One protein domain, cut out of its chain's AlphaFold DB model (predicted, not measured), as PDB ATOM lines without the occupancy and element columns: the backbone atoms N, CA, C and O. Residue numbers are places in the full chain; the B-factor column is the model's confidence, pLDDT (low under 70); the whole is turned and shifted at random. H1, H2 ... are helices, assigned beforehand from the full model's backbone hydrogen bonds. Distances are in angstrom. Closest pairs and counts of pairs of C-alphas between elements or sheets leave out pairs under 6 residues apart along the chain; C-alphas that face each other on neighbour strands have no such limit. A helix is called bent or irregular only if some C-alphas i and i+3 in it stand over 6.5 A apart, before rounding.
ATOM      1  N   GLU A  38     108.635  78.719 146.303       66.19
ATOM      2  CA  GLU A  38     107.988  78.326 145.037       66.19
ATOM      3  C   GLU A  38     106.579  78.920 144.885       66.19
ATOM      4  O   GLU A  38     106.190  79.345 143.791       66.19
ATOM      5  N   THR A  39     105.804  78.977 145.972       70.00
ATOM      6  CA  THR A  39     104.421  79.476 145.915       70.00
ATOM      7  C   THR A  39     104.365  80.986 145.676       70.00
ATOM      8  O   THR A  39     103.598  81.442 144.826       70.00
ATOM      9  N   VAL A  40     105.227  81.761 146.343       74.12
ATOM     10  CA  VAL A  40     105.267  83.229 146.230       74.12
ATOM     11  C   VAL A  40     105.825  83.678 144.877       74.12
ATOM     12  O   VAL A  40     105.303  84.619 144.268       74.12
ATOM     13  N   GLU A  41     106.853  83.006 144.360       74.81
ATOM     14  CA  GLU A  41     107.426  83.350 143.057       74.81
ATOM     15  C   GLU A  41     106.477  82.981 141.898       74.81
ATOM     16  O   GLU A  41     106.375  83.721 140.910       74.81
ATOM     17  N   ASN A  42     105.699  81.901 142.039       74.56
ATOM     18  CA  ASN A  42     104.634  81.551 141.095       74.56
ATOM     19  C   ASN A  42     103.473  82.563 141.124       74.56
ATOM     20  O   ASN A  42     102.998  82.980 140.063       74.56
ATOM     21  N   GLU A  43     103.062  83.033 142.306       77.38
ATOM     22  CA  GLU A  43     102.064  84.105 142.444       77.38
ATOM     23  C   GLU A  43     102.539  85.399 141.766       77.38
ATOM     24  O   GLU A  43     101.795  86.006 140.994       77.38
ATOM     25  N   ARG A  44     103.804  85.800 141.954       76.69
ATOM     26  CA  ARG A  44     104.349  86.998 141.292       76.69
ATOM     27  C   ARG A  44     104.425  86.863 139.775       76.69
ATOM     28  O   ARG A  44     104.036  87.802 139.078       76.69
ATOM     29  N   LYS A  45     104.852  85.714 139.238       72.31
ATOM     30  CA  LYS A  45     104.822  85.453 137.784       72.31
ATOM     31  C   LYS A  45     103.395  85.454 137.235       72.31
ATOM     32  O   LYS A  45     103.160  86.014 136.162       72.31
ATOM     33  N   SER A  46     102.448  84.900 137.990       78.00
ATOM     34  CA  SER A  46     101.022  84.889 137.655       78.00
ATOM     35  C   SER A  46     100.441  86.305 137.601       78.00
ATOM     36  O   SER A  46      99.850  86.686 136.590       78.00
ATOM     37  N   LEU A  47     100.697  87.140 138.612       76.25
ATOM     38  CA  LEU A  47     100.273  88.546 138.636       76.25
ATOM     39  C   LEU A  47     100.923  89.367 137.508       76.25
ATOM     40  O   LEU A  47     100.275  90.212 136.879       76.25
ATOM     41  N   MET A  48     102.188  89.080 137.193       72.31
ATOM     42  CA  MET A  48     102.915  89.725 136.099       72.31
ATOM     43  C   MET A  48     102.334  89.339 134.723       72.31
ATOM     44  O   MET A  48     102.151  90.207 133.858       72.31
ATOM     45  N   GLY A  49     101.944  88.073 134.544       80.38
ATOM     46  CA  GLY A  49     101.256  87.564 133.353       80.38
ATOM     47  C   GLY A  49      99.815  88.067 133.216       80.38
ATOM     48  O   GLY A  49      99.417  88.486 132.129       80.38
ATOM     49  N   LEU A  50      99.062  88.126 134.317       85.00
ATOM     50  CA  LEU A  50      97.702  88.674 134.382       85.00
ATOM     51  C   LEU A  50      97.660  90.126 133.916       85.00
ATOM     52  O   LEU A  50      96.830  90.480 133.081       85.00
ATOM     53  N   SER A  51      98.590  90.964 134.386       87.69
ATOM     54  CA  SER A  51      98.658  92.366 133.953       87.69
ATOM     55  C   SER A  51      98.893  92.497 132.444       87.69
ATOM     56  O   SER A  51      98.327  93.375 131.790       87.69
ATOM     57  N   SER A  52      99.698  91.598 131.876       88.06
ATOM     58  CA  SER A  52      99.983  91.558 130.444       88.06
ATOM     59  C   SER A  52      98.757  91.089 129.664       88.06
ATOM     60  O   SER A  52      98.364  91.743 128.700       88.06
ATOM     61  N   LEU A  53      98.088  90.029 130.124       89.19
ATOM     62  CA  LEU A  53      96.846  89.527 129.539       89.19
ATOM     63  C   LEU A  53      95.754  90.603 129.528       89.19
ATOM     64  O   LEU A  53      95.161  90.858 128.483       89.19
ATOM     65  N   ILE A  54      95.534  91.283 130.655       93.44
ATOM     66  CA  ILE A  54      94.538  92.355 130.779       93.44
ATOM     67  C   ILE A  54      94.829  93.475 129.778       93.44
ATOM     68  O   ILE A  54      93.916  93.919 129.083       93.44
ATOM     69  N   LYS A  55      96.093  93.899 129.636       92.62
ATOM     70  CA  LYS A  55      96.480  94.902 128.629       92.62
ATOM     71  C   LYS A  55      96.094  94.451 127.219       92.62
ATOM     72  O   LYS A  55      95.465  95.219 126.496       92.62
ATOM     73  N   TYR A  56      96.411  93.213 126.838       92.31
ATOM     74  CA  TYR A  56      96.036  92.681 125.523       92.31
ATOM     75  C   TYR A  56      94.516  92.596 125.331       92.31
ATOM     76  O   TYR A  56      94.027  92.947 124.260       92.31
ATOM     77  N   LEU A  57      93.760  92.210 126.361       94.06
ATOM     78  CA  LEU A  57      92.294  92.180 126.314       94.06
ATOM     79  C   LEU A  57      91.690  93.578 126.125       94.06
ATOM     80  O   LEU A  57      90.742  93.737 125.355       94.06
ATOM     81  N   VAL A  58      92.251  94.601 126.771       95.19
ATOM     82  CA  VAL A  58      91.829  95.997 126.578       95.19
ATOM     83  C   VAL A  58      92.084  96.446 125.138       95.19
ATOM     84  O   VAL A  58      91.187  96.996 124.505       95.19
ATOM     85  N   TYR A  59      93.260  96.161 124.572       92.88
ATOM     86  CA  TYR A  59      93.530  96.485 123.166       92.88
ATOM     87  C   TYR A  59      92.608  95.728 122.202       92.88
ATOM     88  O   TYR A  59      92.123  96.301 121.227       92.88
ATOM     89  N   PHE A  60      92.334  94.452 122.481       94.00
ATOM     90  CA  PHE A  60      91.464  93.630 121.646       94.00
ATOM     91  C   PHE A  60      90.013  94.120 121.669       94.00
ATOM     92  O   PHE A  60      89.392  94.287 120.621       94.00
ATOM     93  N   THR A  61      89.476  94.411 122.854       94.25
ATOM     94  CA  THR A  61      88.121  94.965 122.996       94.25
ATOM     95  C   THR A  61      88.011  96.337 122.341       94.25
ATOM     96  O   THR A  61      87.056  96.573 121.601       94.25
ATOM     97  N   LEU A  62      89.020  97.199 122.504       94.06
ATOM     98  CA  LEU A  62      89.091  98.495 121.824       94.06
ATOM     99  C   LEU A  62      89.039  98.360 120.295       94.06
ATOM    100  O   LEU A  62      88.490  99.232 119.628       94.06
ATOM    101  N   TRP A  63      89.565  97.270 119.733       92.88
ATOM    102  CA  TRP A  63      89.498  96.988 118.299       92.88
ATOM    103  C   TRP A  63      88.158  96.366 117.858       92.88
ATOM    104  O   TRP A  63      87.653  96.680 116.779       92.88
ATOM    105  N   ILE A  64      87.544  95.516 118.688       94.50
ATOM    106  CA  ILE A  64      86.275  94.829 118.377       94.50
ATOM    107  C   ILE A  64      85.053  95.750 118.506       94.50
ATOM    108  O   ILE A  64      84.115  95.644 117.715       94.50
ATOM    109  N   ILE A  65      85.034  96.662 119.479       94.88
ATOM    110  CA  ILE A  65      83.905  97.583 119.702       94.88
ATOM    111  C   ILE A  65      83.552  98.398 118.439       94.88
ATOM    112  O   ILE A  65      82.396  98.335 118.004       94.88
ATOM    113  N   PRO A  66      84.493  99.128 117.801       91.25
ATOM    114  CA  PRO A  66      84.194  99.845 116.565       91.25
ATOM    115  C   PRO A  66      83.849  98.884 115.421       91.25
ATOM    116  O   PRO A  66      82.985  99.203 114.611       91.25
ATOM    117  N   TYR A  67      84.428  97.681 115.376       92.88
ATOM    118  CA  TYR A  67      84.090  96.696 114.348       92.88
ATOM    119  C   TYR A  67      82.602  96.312 114.364       92.88
ATOM    120  O   TYR A  67      81.935  96.353 113.326       92.88
ATOM    121  N   ILE A  68      82.051  96.012 115.544       93.56
ATOM    122  CA  ILE A  68      80.625  95.677 115.702       93.56
ATOM    123  C   ILE A  68      79.739  96.875 115.326       93.56
ATOM    124  O   ILE A  68      78.688  96.698 114.702       93.56
ATOM    125  N   LEU A  69      80.167  98.096 115.663       94.25
ATOM    126  CA  LEU A  69      79.458  99.320 115.287       94.25
ATOM    127  C   LEU A  69      79.387  99.486 113.759       94.25
ATOM    128  O   LEU A  69      78.315  99.762 113.223       94.25
ATOM    129  N   LEU A  70      80.494  99.259 113.046       92.75
ATOM    130  CA  LEU A  70      80.542  99.384 111.587       92.75
ATOM    131  C   LEU A  70      79.773  98.269 110.862       92.75
ATOM    132  O   LEU A  70      79.211  98.528 109.797       92.75
ATOM    133  N   ILE A  71      79.675  97.065 111.438       91.81
ATOM    134  CA  ILE A  71      78.797  96.004 110.913       91.81
ATOM    135  C   ILE A  71      77.332  96.446 110.956       91.81
ATOM    136  O   ILE A  71      76.624  96.287 109.963       91.81
ATOM    137  N   LYS A  72      76.882  97.049 112.065       92.19
ATOM    138  CA  LYS A  72      75.503  97.557 112.180       92.19
ATOM    139  C   LYS A  72      75.194  98.678 111.186       92.19
ATOM    140  O   LYS A  72      74.055  98.803 110.757       92.19
ATOM    141  N   LEU A  73      76.203  99.459 110.806       92.06
ATOM    142  CA  LEU A  73      76.093 100.506 109.786       92.06
ATOM    143  C   LEU A  73      76.185  99.965 108.345       92.06
ATOM    144  O   LEU A  73      76.050 100.741 107.405       92.06
ATOM    145  N   GLY A  74      76.435  98.663 108.152       91.88
ATOM    146  CA  GLY A  74      76.601  98.038 106.832       91.88
ATOM    147  C   GLY A  74      78.001  98.186 106.220       91.88
ATOM    148  O   GLY A  74      78.263  97.644 105.150       91.88
ATOM    149  N   PHE A  75      78.936  98.848 106.909       91.50
ATOM    150  CA  PHE A  75      80.310  99.090 106.446       91.50
ATOM    151  C   PHE A  75      81.349  98.145 107.074       91.50
ATOM    152  O   PHE A  75      82.551  98.422 107.045       91.50
ATOM    153  N   GLY A  76      80.919  97.006 107.625       90.00
ATOM    154  CA  GLY A  76      81.813  96.035 108.268       90.00
ATOM    155  C   GLY A  76      82.924  95.522 107.343       90.00
ATOM    156  O   GLY A  76      84.072  95.396 107.767       90.00
ATOM    157  N   ALA A  77      82.609  95.315 106.059       90.75
ATOM    158  CA  ALA A  77      83.584  94.881 105.058       90.75
ATOM    159  C   ALA A  77      84.718  95.901 104.863       90.75
ATOM    160  O   ALA A  77      85.881  95.516 104.797       90.75
ATOM    161  N   VAL A  78      84.406  97.203 104.845       93.31
ATOM    162  CA  VAL A  78      85.412  98.264 104.662       93.31
ATOM    163  C   VAL A  78      86.388  98.286 105.839       93.31
ATOM    164  O   VAL A  78      87.601  98.305 105.633       93.31
ATOM    165  N   TYR A  79      85.877  98.207 107.072       92.69
ATOM    166  CA  TYR A  79      86.718  98.126 108.270       92.69
ATOM    167  C   TYR A  79      87.617  96.888 108.269       92.69
ATOM    168  O   TYR A  79      88.798  96.970 108.619       92.69
ATOM    169  N   PHE A  80      87.066  95.741 107.859       91.94
ATOM    170  CA  PHE A  80      87.812  94.492 107.754       91.94
ATOM    171  C   PHE A  80      88.931  94.592 106.715       91.94
ATOM    172  O   PHE A  80      90.072  94.266 107.030       91.94
ATOM    173  N   CYS A  81      88.645  95.107 105.517       94.19
ATOM    174  CA  CYS A  81      89.649  95.293 104.471       94.19
ATOM    175  C   CYS A  81      90.785  96.215 104.929       94.19
ATOM    176  O   CYS A  81      91.954  95.871 104.764       94.19
ATOM    177  N   VAL A  82      90.463  97.354 105.549       92.50
ATOM    178  CA  VAL A  82      91.474  98.288 106.071       92.50
ATOM    179  C   VAL A  82      92.312  97.625 107.168       92.50
ATOM    180  O   VAL A  82      93.538  97.689 107.124       92.50
ATOM    181  N   SER A  83      91.679  96.927 108.114       91.75
ATOM    182  CA  SER A  83      92.389  96.214 109.183       91.75
ATOM    183  C   SER A  83      93.274  95.084 108.651       91.75
ATOM    184  O   SER A  83      94.402  94.925 109.112       91.75
ATOM    185  N   ALA A  84      92.806  94.329 107.655       91.62
ATOM    186  CA  ALA A  84      93.576  93.278 106.999       91.62
ATOM    187  C   ALA A  84      94.788  93.854 106.258       91.62
ATOM    188  O   ALA A  84      95.885  93.310 106.366       91.62
ATOM    189  N   LEU A  85      94.625  94.990 105.573       92.06
ATOM    190  CA  LEU A  85      95.738  95.705 104.950       92.06
ATOM    191  C   LEU A  85      96.747  96.193 105.988       92.06
ATOM    192  O   LEU A  85      97.944  96.025 105.773       92.06
ATOM    193  N   PHE A  86      96.297  96.731 107.124       90.50
ATOM    194  CA  PHE A  86      97.196  97.082 108.224       90.50
ATOM    195  C   PHE A  86      97.913  95.856 108.782       90.50
ATOM    196  O   PHE A  86      99.119  95.915 109.000       90.50
ATOM    197  N   PHE A  87      97.213  94.738 108.977       89.94
ATOM    198  CA  PHE A  87      97.820  93.504 109.466       89.94
ATOM    199  C   PHE A  87      98.888  93.005 108.496       89.94
ATOM    200  O   PHE A  87     100.025  92.789 108.909       89.94
ATOM    201  N   VAL A  88      98.568  92.898 107.206       89.88
ATOM    202  CA  VAL A  88      99.549  92.544 106.180       89.88
ATOM    203  C   VAL A  88     100.690  93.547 106.200       89.88
ATOM    204  O   VAL A  88     101.826  93.115 106.303       89.88
ATOM    205  N   TYR A  89     100.435  94.853 106.210       88.38
ATOM    206  CA  TYR A  89     101.474  95.883 106.244       88.38
ATOM    207  C   TYR A  89     102.393  95.766 107.463       88.38
ATOM    208  O   TYR A  89     103.600  95.833 107.299       88.38
ATOM    209  N   PHE A  90     101.876  95.554 108.674       84.94
ATOM    210  CA  PHE A  90     102.711  95.395 109.867       84.94
ATOM    211  C   PHE A  90     103.478  94.069 109.879       84.94
ATOM    212  O   PHE A  90     104.633  94.054 110.296       84.94
ATOM    213  N   ASN A  91     102.882  92.983 109.376       84.56
ATOM    214  CA  ASN A  91     103.546  91.679 109.269       84.56
ATOM    215  C   ASN A  91     104.557  91.619 108.111       84.56
ATOM    216  O   ASN A  91     105.550  90.906 108.196       84.56
ATOM    217  N   THR A  92     104.327  92.378 107.039       80.06
ATOM    218  CA  THR A  92     105.200  92.449 105.855       80.06
ATOM    219  C   THR A  92     106.086  93.685 105.837       80.06
ATOM    220  O   THR A  92     106.883  93.819 104.905       80.06
ATOM    221  N   ARG A  93     106.006  94.577 106.845       57.00
ATOM    222  CA  ARG A  93     106.852  95.772 106.916       57.00
ATOM    223  C   ARG A  93     108.299  95.331 106.914       57.00
ATOM    224  O   ARG A  93     108.862  94.841 107.890       57.00
ATOM    225  N   THR A  94     108.867  95.562 105.748       60.88
ATOM    226  CA  THR A  94     110.213  95.260 105.337       60.88
ATOM    227  C   THR A  94     111.107  96.158 106.170       60.88
ATOM    228  O   THR A  94     111.100  97.383 106.020       60.88
ATOM    229  N   ARG A  95     111.852  95.558 107.105       63.91
ATOM    230  CA  ARG A  95     113.059  96.194 107.635       63.91
ATOM    231  C   ARG A  95     113.821  96.773 106.431       63.91
ATOM    232  O   ARG A  95     113.834  96.119 105.384       63.91
ATOM    233  N   PRO A  96     114.396  97.988 106.520       59.91
ATOM    234  CA  PRO A  96     115.258  98.473 105.451       59.91
ATOM    235  C   PRO A  96     116.280  97.375 105.185       59.91
ATOM    236  O   PRO A  96     116.944  96.940 106.124       59.91
ATOM    237  N   LYS A  97     116.298  96.870 103.946       54.94
ATOM    238  CA  LYS A  97     117.118  95.726 103.546       54.94
ATOM    239  C   LYS A  97     118.528  95.985 104.064       54.94
ATOM    240  O   LYS A  97     119.165  96.949 103.625       54.94
ATOM    241  N   LEU A  98     118.996  95.199 105.036       57.31
ATOM    242  CA  LEU A  98     120.393  95.309 105.427       57.31
ATOM    243  C   LEU A  98     121.198  94.975 104.173       57.31
ATOM    244  O   LEU A  98     120.878  94.021 103.465       57.31
ATOM    245  N   LYS A  99     122.221  95.783 103.875       57.16
ATOM    246  CA  LYS A  99     123.014  95.697 102.633       57.16
ATOM    247  C   LYS A  99     123.598  94.297 102.354       57.16
ATOM    248  O   LYS A  99     124.026  94.045 101.238       57.16
ATOM    249  N   ASN A 100     123.563  93.402 103.342       58.62
ATOM    250  CA  ASN A 100     124.132  92.061 103.316       58.62
ATOM    251  C   ASN A 100     123.090  90.938 103.504       58.62
ATOM    252  O   ASN A 100     123.475  89.806 103.781       58.62
ATOM    253  N   GLU A 101     121.785  91.217 103.410       57.53
ATOM    254  CA  GLU A 101     120.777  90.151 103.449       57.53
ATOM    255  C   GLU A 101     120.622  89.505 102.063       57.53
ATOM    256  O   GLU A 101     120.380  90.216 101.076       57.53
ATOM    257  N   PRO A 102     120.747  88.167 101.964       56.41
ATOM    258  CA  PRO A 102     120.630  87.467 100.695       56.41
ATOM    259  C   PRO A 102     119.244  87.727 100.108       56.41
ATOM    260  O   PRO A 102     118.211  87.447 100.713       56.41
ATOM    261  N   SER A 103     119.213  88.299  98.905       64.62
ATOM    262  CA  SER A 103     117.964  88.414  98.153       64.62
ATOM    263  C   SER A 103     117.428  87.015  97.820       64.62
ATOM    264  O   SER A 103     118.209  86.078  97.684       64.62
ATOM    265  N   ALA A 104     116.114  86.868  97.639       63.78
ATOM    266  CA  ALA A 104     115.469  85.579  97.353       63.78
ATOM    267  C   ALA A 104     116.050  84.823  96.132       63.78
ATOM    268  O   ALA A 104     115.915  83.610  96.037       63.78
ATOM    269  N   TYR A 105     116.740  85.523  95.226       55.34
ATOM    270  CA  TYR A 105     117.405  84.945  94.053       55.34
ATOM    271  C   TYR A 105     118.884  84.601  94.275       55.34
ATOM    272  O   TYR A 105     119.562  84.134  93.364       55.34
ATOM    273  N   SER A 106     119.388  84.773  95.497       56.75
ATOM    274  CA  SER A 106     120.760  84.424  95.851       56.75
ATOM    275  C   SER A 106     121.004  82.915  95.955       56.75
ATOM    276  O   SER A 106     122.157  82.499  95.983       56.75
ATOM    277  N   VAL A 107     119.942  82.101  95.983       54.41
ATOM    278  CA  VAL A 107     119.998  80.626  95.955       54.41
ATOM    279  C   VAL A 107     120.662  80.090  94.682       54.41
ATOM    280  O   VAL A 107     121.166  78.972  94.678       54.41
ATOM    281  N   PHE A 108     120.726  80.896  93.621       60.38
ATOM    282  CA  PHE A 108     121.383  80.516  92.371       60.38
ATOM    283  C   PHE A 108     122.865  80.922  92.299       60.38
ATOM    284  O   PHE A 108     123.491  80.693  91.268       60.38
ATOM    285  N   ASN A 109     123.444  81.493  93.366       49.22
ATOM    286  CA  ASN A 109     124.853  81.894  93.402       49.22
ATOM    287  C   ASN A 109     125.581  81.306  94.624       49.22
ATOM    288  O   ASN A 109     125.133  81.453  95.763       49.22
ATOM    289  N   GLN A 110     126.733  80.667  94.408       57.56
ATOM    290  CA  GLN A 110     127.581  80.205  95.511       57.56
ATOM    291  C   GLN A 110     128.177  81.427  96.224       57.56
ATOM    292  O   GLN A 110     128.957  82.172  95.640       57.56
ATOM    293  N   GLY A 111     127.781  81.654  97.480       60.22
ATOM    294  CA  GLY A 111     128.282  82.759  98.310       60.22
ATOM    295  C   GLY A 111     127.230  83.741  98.828       60.22
ATOM    296  O   GLY A 111     127.604  84.722  99.461       60.22
ATOM    297  N   CYS A 112     125.933  83.502  98.596       52.66
ATOM    298  CA  CYS A 112     124.841  84.324  99.141       52.66
ATOM    299  C   CYS A 112     124.956  85.843  98.847       52.66
ATOM    300  O   CYS A 112     124.396  86.669  99.571       52.66
ATOM    301  N   ALA A 113     125.706  86.219  97.807       56.03
ATOM    302  CA  ALA A 113     125.930  87.608  97.438       56.03
ATOM    303  C   ALA A 113     124.722  88.148  96.652       56.03
ATOM    304  O   ALA A 113     124.243  87.469  95.735       56.03
TER     305      ALA A 113
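What this domain is: This is residues 38 to 113 of the 153 residues of a protein of Nesidiocoris tenuis (UniProt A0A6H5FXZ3). Look for an open V: the long helix H1 makes one arm, the shorter H2 folds back from its end as the other, and a tail without a named element, residues 93 to 113, carries on beyond H2. The 76 printed residues, with two named helices, H1 then H2, are all helix by class, extended, with a radius of gyration of the C-alphas of 21.6 A, and flat, spanning 53 by 52 by 17 A.

How they stand to each other: Start with H1, residues 38 to 72; its residues 67 to 71 alone touch residues 76 to 80 of H2, residues 76 to 92. The closest C-alphas, of Leu 70 and Gly 76, are 4.9 A apart. The lines stand at a steep tilt of 46 degrees, opposite ways. In H2 every O i to N i+4 pair is within hydrogen-bond range, in H1 29 of 31.

Where its parts are: Find C-alpha 38 at (107.988, 78.326, 145.037); H1 runs 50.0 A to C-alpha 72. It is neither bent nor irregular, but only just: C-alphas 63 and 66 are 6.3 A apart. H2 runs 23.8 A to C-alpha 92 at (105.200, 92.449, 105.855).

The domain as a whole: The farthest C-alphas, of Lys 72 and Gln 110, are 57.4 A apart. The link is tight; the printed part has no cut. Residues 38 to 62 and 84 to 99 stand free. In this model pLDDT is under 70 at residue 38 and residues 93 to 113.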